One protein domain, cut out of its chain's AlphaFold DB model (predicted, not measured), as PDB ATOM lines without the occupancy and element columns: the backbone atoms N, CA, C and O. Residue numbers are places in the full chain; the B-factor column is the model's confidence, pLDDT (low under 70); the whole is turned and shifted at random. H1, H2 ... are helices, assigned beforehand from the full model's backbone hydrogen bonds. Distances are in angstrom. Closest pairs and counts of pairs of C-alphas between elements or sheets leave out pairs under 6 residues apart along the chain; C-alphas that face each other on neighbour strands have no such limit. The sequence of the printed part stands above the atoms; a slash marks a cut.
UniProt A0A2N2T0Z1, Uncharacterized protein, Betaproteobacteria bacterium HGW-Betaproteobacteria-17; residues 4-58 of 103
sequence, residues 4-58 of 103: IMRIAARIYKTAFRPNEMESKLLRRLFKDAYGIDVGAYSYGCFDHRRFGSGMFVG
ATOM      1  N   ILE A   4     263.042 129.259 231.414       92.06
ATOM      2  CA  ILE A   4     262.183 129.876 232.432       92.06
ATOM      3  C   ILE A   4     261.614 131.199 231.911       92.06
ATOM      4  O   ILE A   4     260.408 131.410 231.983       92.06
ATOM      5  N   MET A   5     262.444 132.043 231.287       90.94
ATOM      6  CA  MET A   5     262.004 133.343 230.764       90.94
ATOM      7  C   MET A   5     260.956 133.214 229.657       90.94
ATOM      8  O   MET A   5     260.001 133.983 229.620       90.94
ATOM      9  N   ARG A   6     261.071 132.203 228.787       93.00
ATOM     10  CA  ARG A   6     260.052 131.926 227.758       93.00
ATOM     11  C   ARG A   6     258.713 131.527 228.367       93.00
ATOM     12  O   ARG A   6     257.666 131.955 227.892       93.00
ATOM     13  N   ILE A   7     258.741 130.703 229.411       94.00
ATOM     14  CA  ILE A   7     257.525 130.304 230.122       94.00
ATOM     15  C   ILE A   7     256.917 131.521 230.825       94.00
ATOM     16  O   ILE A   7     255.728 131.776 230.651       94.00
ATOM     17  N   ALA A   8     257.731 132.316 231.524       93.81
ATOM     18  CA  ALA A   8     257.293 133.535 232.195       93.81
ATOM     19  C   ALA A   8     256.663 134.542 231.218       93.81
ATOM     20  O   ALA A   8     255.552 135.002 231.459       93.81
ATOM     21  N   ALA A   9     257.311 134.822 230.082       94.12
ATOM     22  CA  ALA A   9     256.789 135.716 229.047       94.12
ATOM     23  C   ALA A   9     255.437 135.234 228.499       94.12
ATOM     24  O   ALA A   9     254.499 136.022 228.360       94.12
ATOM     25  N   ARG A  10     255.315 133.926 228.234       93.94
ATOM     26  CA  ARG A  10     254.074 133.323 227.745       93.94
ATOM     27  C   ARG A  10     252.955 133.407 228.779       93.94
ATOM     28  O   ARG A  10     251.873 133.868 228.433       93.94
ATOM     29  N   ILE A  11     253.217 133.008 230.025       94.50
ATOM     30  CA  ILE A  11     252.240 133.083 231.123       94.50
ATOM     31  C   ILE A  11     251.815 134.533 231.346       94.50
ATOM     32  O   ILE A  11     250.620 134.810 231.393       94.50
ATOM     33  N   TYR A  12     252.769 135.463 231.419       95.62
ATOM     34  CA  TYR A  12     252.481 136.881 231.598       95.62
ATOM     35  C   TYR A  12     251.555 137.396 230.493       95.62
ATOM     36  O   TYR A  12     250.519 137.993 230.775       95.62
ATOM     37  N   LYS A  13     251.856 137.081 229.229       94.69
ATOM     38  CA  LYS A  13     251.028 137.505 228.099       94.69
ATOM     39  C   LYS A  13     249.617 136.901 228.123       94.69
ATOM     40  O   LYS A  13     248.660 137.623 227.840       94.69
ATOM     41  N   THR A  14     249.467 135.608 228.420       92.50
ATOM     42  CA  THR A  14     248.167 134.919 228.303       92.50
ATOM     43  C   THR A  14     247.294 135.016 229.549       92.50
ATOM     44  O   THR A  14     246.086 135.201 229.413       92.50
ATOM     45  N   ALA A  15     247.876 134.877 230.742       94.06
ATOM     46  CA  ALA A  15     247.133 134.848 232.002       94.06
ATOM     47  C   ALA A  15     246.833 136.259 232.521       94.06
ATOM     48  O   ALA A  15     245.702 136.540 232.897       94.06
ATOM     49  N   PHE A  16     247.818 137.163 232.475       92.62
ATOM     50  CA  PHE A  16     247.663 138.521 233.009       92.62
ATOM     51  C   PHE A  16     247.121 139.515 231.978       92.62
ATOM     52  O   PHE A  16     246.715 140.607 232.357       92.62
ATOM     53  N   ARG A  17     247.125 139.152 230.683       91.50
ATOM     54  CA  ARG A  17     246.625 139.971 229.560       91.50
ATOM     55  C   ARG A  17     247.019 141.455 229.686       91.50
ATOM     56  O   ARG A  17     246.152 142.325 229.643       91.50
ATOM     57  N   PRO A  18     248.320 141.754 229.858       94.19
ATOM     58  CA  PRO A  18     248.781 143.119 230.073       94.19
ATOM     59  C   PRO A  18     248.385 144.019 228.899       94.19
ATOM     60  O   PRO A  18     248.330 143.556 227.755       94.19
ATOM     61  N   ASN A  19     248.194 145.314 229.170       96.88
ATOM     62  CA  ASN A  19     248.025 146.310 228.117       96.88
ATOM     63  C   ASN A  19     249.291 146.350 227.243       96.88
ATOM     64  O   ASN A  19     250.338 146.852 227.660       96.88
ATOM     65  N   GLU A  20     249.202 145.808 226.030       97.12
ATOM     66  CA  GLU A  20     250.336 145.720 225.104       97.12
ATOM     67  C   GLU A  20     250.888 147.095 224.725       97.12
ATOM     68  O   GLU A  20     252.102 147.261 224.579       97.12
ATOM     69  N   MET A  21     250.020 148.103 224.637       97.81
ATOM     70  CA  MET A  21     250.412 149.446 224.221       97.81
ATOM     71  C   MET A  21     251.431 150.060 225.189       97.81
ATOM     72  O   MET A  21     252.354 150.742 224.757       97.81
ATOM     73  N   GLU A  22     251.355 149.738 226.481       97.50
ATOM     74  CA  GLU A  22     252.106 150.458 227.521       97.50
ATOM     75  C   GLU A  22     253.009 149.564 228.375       97.50
ATOM     76  O   GLU A  22     253.977 150.048 228.964       97.50
ATOM     77  N   SER A  23     252.748 148.252 228.434       98.06
ATOM     78  CA  SER A  23     253.477 147.355 229.334       98.06
ATOM     79  C   SER A  23     254.978 147.314 229.022       98.06
ATOM     80  O   SER A  23     255.429 146.722 228.036       98.06
ATOM     81  N   LYS A  24     255.776 147.941 229.895       97.94
ATOM     82  CA  LYS A  24     257.248 147.903 229.854       97.94
ATOM     83  C   LYS A  24     257.777 146.505 230.175       97.94
ATOM     84  O   LYS A  24     258.752 146.061 229.574       97.94
ATOM     85  N   LEU A  25     257.105 145.798 231.087       97.62
ATOM     86  CA  LEU A  25     257.470 144.436 231.466       97.62
ATOM     87  C   LEU A  25     257.264 143.461 230.303       97.62
ATOM     88  O   LEU A  25     258.159 142.667 230.031       97.62
ATOM     89  N   LEU A  26     256.144 143.555 229.573       97.62
ATOM     90  CA  LEU A  26     255.898 142.709 228.399       97.62
ATOM     91  C   LEU A  26     257.003 142.878 227.349       97.62
ATOM     92  O   LEU A  26     257.523 141.885 226.845       97.62
ATOM     93  N   ARG A  27     257.391 144.128 227.070       97.62
ATOM     94  CA  ARG A  27     258.484 144.467 226.143       97.62
ATOM     95  C   ARG A  27     259.808 143.851 226.568       97.62
ATOM     96  O   ARG A  27     260.429 143.158 225.769       97.62
ATOM     97  N   ARG A  28     260.207 144.037 227.831       97.38
ATOM     98  CA  ARG A  28     261.433 143.427 228.368       97.38
ATOM     99  C   ARG A  28     261.385 141.900 228.262       97.38
ATOM    100  O   ARG A  28     262.312 141.302 227.732       97.38
ATOM    101  N   LEU A  29     260.284 141.275 228.683       96.38
ATOM    102  CA  LEU A  29     260.125 139.820 228.630       96.38
ATOM    103  C   LEU A  29     260.239 139.272 227.204       96.38
ATOM    104  O   LEU A  29     260.893 138.255 227.000       96.38
ATOM    105  N   PHE A  30     259.631 139.926 226.213       96.69
ATOM    106  CA  PHE A  30     259.711 139.477 224.821       96.69
ATOM    107  C   PHE A  30     261.088 139.698 224.197       96.69
ATOM    108  O   PHE A  30     261.576 138.813 223.486       96.69
ATOM    109  N   LYS A  31     261.747 140.814 224.520       95.94
ATOM    110  CA  LYS A  31     263.127 141.074 224.107       95.94
ATOM    111  C   LYS A  31     264.072 140.009 224.661       95.94
ATOM    112  O   LYS A  31     264.783 139.369 223.893       95.94
ATOM    113  N   ASP A  32     263.993 139.731 225.958       95.19
ATOM    114  CA  ASP A  32     264.910 138.810 226.634       95.19
ATOM    115  C   ASP A  32     264.615 137.331 226.315       95.19
ATOM    116  O   ASP A  32     265.530 136.515 226.186       95.19
ATOM    117  N   ALA A  33     263.338 136.946 226.186       95.44
ATOM    118  CA  ALA A  33     262.948 135.547 225.982       95.44
ATOM    119  C   ALA A  33     262.957 135.102 224.511       95.44
ATOM    120  O   ALA A  33     263.192 133.917 224.221       95.44
ATOM    121  N   TYR A  34     262.654 136.026 223.595       94.06
ATOM    122  CA  TYR A  34     262.422 135.728 222.182       94.06
ATOM    123  C   TYR A  34     263.247 136.580 221.219       94.06
ATOM    124  O   TYR A  34     263.199 136.292 220.027       94.06
ATOM    125  N   GLY A  35     263.996 137.582 221.693       93.75
ATOM    126  CA  GLY A  35     264.735 138.494 220.820       93.75
ATOM    127  C   GLY A  35     263.810 139.347 219.954       93.75
ATOM    128  O   GLY A  35     264.137 139.597 218.798       93.75
ATOM    129  N   ILE A  36     262.633 139.706 220.478       94.81
ATOM    130  CA  ILE A  36     261.626 140.530 219.801       94.81
ATOM    131  C   ILE A  36     261.568 141.885 220.507       94.81
ATOM    132  O   ILE A  36     261.115 141.960 221.650       94.81
ATOM    133  N   ASP A  37     262.028 142.941 219.838       96.38
ATOM    134  CA  ASP A  37     262.021 144.307 220.364       96.38
ATOM    135  C   ASP A  37     260.808 145.077 219.827       96.38
ATOM    136  O   ASP A  37     260.567 145.115 218.621       96.38
ATOM    137  N   VAL A  38     260.012 145.660 220.725       97.19
ATOM    138  CA  VAL A  38     258.735 146.298 220.383       97.19
ATOM    139  C   VAL A  38     258.647 147.687 220.995       97.19
ATOM    140  O   VAL A  38     258.643 147.855 222.218       97.19
ATOM    141  N   GLY A  39     258.486 148.688 220.131       98.12
ATOM    142  CA  GLY A  39     258.312 150.082 220.504       98.12
ATOM    143  C   GLY A  39     257.053 150.356 221.334       98.12
ATOM    144  O   GLY A  39     256.101 149.570 221.404       98.12
ATOM    145  N   ALA A  40     257.053 151.500 222.017       98.12
ATOM    146  CA  ALA A  40     255.900 151.988 222.770       98.12
ATOM    147  C   ALA A  40     254.661 152.140 221.870       98.12
ATOM    148  O   ALA A  40     254.783 152.523 220.706       98.12
ATOM    149  N   TYR A  41     253.482 151.853 222.419       98.25
ATOM    150  CA  TYR A  41     252.173 151.936 221.757       98.25
ATOM    151  C   TYR A  41     251.951 150.995 220.568       98.25
ATOM    152  O   TYR A  41     250.880 151.012 219.971       98.25
ATOM    153  N   SER A  42     252.914 150.128 220.262       98.25
ATOM    154  CA  SER A  42     252.713 149.034 219.313       98.25
ATOM    155  C   SER A  42     252.066 147.828 219.988       98.25
ATOM    156  O   SER A  42     252.383 147.506 221.136       98.25
ATOM    157  N   TYR A  43     251.157 147.165 219.277       97.50
ATOM    158  CA  TYR A  43     250.384 146.031 219.788       97.50
ATOM    159  C   TYR A  43     250.108 144.994 218.691       97.50
ATOM    160  O   TYR A  43     250.354 145.220 217.507       97.50
ATOM    161  N   GLY A  44     249.645 143.812 219.093       96.12
ATOM    162  CA  GLY A  44     249.361 142.681 218.214       96.12
ATOM    163  C   GLY A  44     250.604 141.936 217.717       96.12
ATOM    164  O   GLY A  44     250.468 140.991 216.943       96.12
ATOM    165  N   CYS A  45     251.809 142.325 218.148       95.38
ATOM    166  CA  CYS A  45     253.091 141.751 217.716       95.38
ATOM    167  C   CYS A  45     253.842 140.965 218.810       95.38
ATOM    168  O   CYS A  45     254.893 140.383 218.541       95.38
ATOM    169  N   PHE A  46     253.285 140.859 220.022       95.94
ATOM    170  CA  PHE A  46     253.831 140.040 221.114       95.94
ATOM    171  C   PHE A  46     253.486 138.551 220.938       95.94
ATOM    172  O   PHE A  46     252.785 137.945 221.750       95.94
ATOM    173  N   ASP A  47     253.973 137.950 219.850       94.25
ATOM    174  CA  ASP A  47     253.726 136.549 219.502       94.25
ATOM    175  C   ASP A  47     254.952 135.889 218.851       94.25
ATOM    176  O   ASP A  47     255.222 136.044 217.660       94.25
ATOM    177  N   HIS A  48     255.662 135.074 219.635       91.88
ATOM    178  CA  HIS A  48     256.887 134.396 219.202       91.88
ATOM    179  C   HIS A  48     256.669 133.292 218.149       91.88
ATOM    180  O   HIS A  48     257.630 132.669 217.693       91.88
ATOM    181  N   ARG A  49     255.416 132.934 217.839       91.88
ATOM    182  CA  ARG A  49     255.090 131.943 216.801       91.88
ATOM    183  C   ARG A  49     254.906 132.603 215.443       91.88
ATOM    184  O   ARG A  49     255.147 131.967 214.424       91.88
ATOM    185  N   ARG A  50     254.459 133.860 215.435       92.75
ATOM    186  CA  ARG A  50     254.259 134.662 214.218       92.75
ATOM    187  C   ARG A  50     255.488 135.478 213.857       92.75
ATOM    188  O   ARG A  50     255.701 135.771 212.681       92.75
ATOM    189  N   PHE A  51     256.288 135.805 214.865       92.31
ATOM    190  CA  PHE A  51     257.469 136.634 214.747       92.31
ATOM    191  C   PHE A  51     258.668 135.924 215.373       92.31
ATOM    192  O   PHE A  51     258.596 135.406 216.484       92.31
ATOM    193  N   GLY A  52     259.762 135.857 214.617       87.56
ATOM    194  CA  GLY A  52     261.006 135.228 215.056       87.56
ATOM    195  C   GLY A  52     261.945 136.205 215.757       87.56
ATOM    196  O   GLY A  52     261.780 137.419 215.658       87.56
ATOM    197  N   SER A  53     262.970 135.646 216.403       89.81
ATOM    198  CA  SER A  53     264.082 136.407 216.980       89.81
ATOM    199  C   SER A  53     264.752 137.304 215.943       89.81
ATOM    200  O   SER A  53     264.842 136.942 214.768       89.81
ATOM    201  N   GLY A  54     265.252 138.442 216.411       88.25
ATOM    202  CA  GLY A  54     265.843 139.492 215.593       88.25
ATOM    203  C   GLY A  54     264.883 140.656 215.394       88.25
ATOM    204  O   GLY A  54     265.359 141.776 215.410       88.25
ATOM    205  N   MET A  55     263.569 140.389 215.325       90.94
ATOM    206  CA  MET A  55     262.553 141.372 214.939       90.94
ATOM    207  C   MET A  55     262.590 142.656 215.779       90.94
ATOM    208  O   MET A  55     262.379 142.607 216.994       90.94
ATOM    209  N   PHE A  56     262.687 143.790 215.087       94.06
ATOM    210  CA  PHE A  56     262.405 145.123 215.610       94.06
ATOM    211  C   PHE A  56     261.058 145.674 215.108       94.06
ATOM    212  O   PHE A  56     260.777 145.699 213.909       94.06
ATOM    213  N   VAL A  57     260.220 146.154 216.028       95.38
ATOM    214  CA  VAL A  57     258.966 146.861 215.734       95.38
ATOM    215  C   VAL A  57     259.064 148.282 216.276       95.38
ATOM    216  O   VAL A  57     259.338 148.484 217.458       95.38
ATOM    217  N   GLY A  58     258.788 149.269 215.421       97.06
ATOM    218  CA  GLY A  58     258.752 150.685 215.790       97.06
ATOM    219  C   GLY A  58     257.648 151.037 216.794       97.06
ATOM    220  O   GLY A  58     256.966 150.172 217.345       97.06
TER     221      GLY A  58
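AT A GLANCE: This is residues 4 to 58 of the 103 residues of an uncharacterized protein of Betaproteobacteria bacterium HGW-Betaproteobacteria-17 (UniProt A0A2N2T0Z1). Two short helices, H1 and H2, joined by a short link, pack on each other at a slant, running opposite ways, and after H2 a long stretch without a named element, residues 35 to 58, folds into a wide loop. The end of this loop comes back beside its beginning, where residues 56 to 57 pair in parallel with residues 37 to 38. The printed part has 55 residues with two named helices, H1 then H2, and no named strand; the class is all helix, though under half of the residues, 23 of 55, are in named elements. The whole is compact, with a radius of gyration of the C-alphas of 9.8 A, and rounded, spanning 25 by 21 by 17 A.

HOW THE PARTS SIT: H1, residues 4 to 15, touches H2, residues 24 to 34, with 13 pairs of C-alphas within 8 A. Their closest C-alphas are those of Arg 6 and Ala 33, 5.0 A apart. The helices run opposite ways at a steep tilt of 47 degrees, and their centres are 9.6 A apart. In both helices every O i to N i+4 pair is within hydrogen-bond range.

IN THESE COORDINATES: H1 is the longest helix by residues, with 12; it begins at C-alpha 4, at (262.183, 129.876, 232.432), and is 15.9 A long from first to last C-alpha. H2 has 11 residues and is 15.3 A long; it ends at C-alpha 34, at (262.422, 135.728, 222.182). The last printed C-alpha, that of Gly 58, is at (258.752, 150.685, 215.790).

THE WHOLE: The two C-alphas farthest apart are those of Ile 4 and Gly 58, 26.9 A. The printed part has no cut. The link from H1 to H2, 8 residues, is short. The C-alphas of residues 35 to 58 lie 4 to 13 A from the mean of the C-alphas. The mean pLDDT of the printed part is 94.8, and no printed residue is under 70.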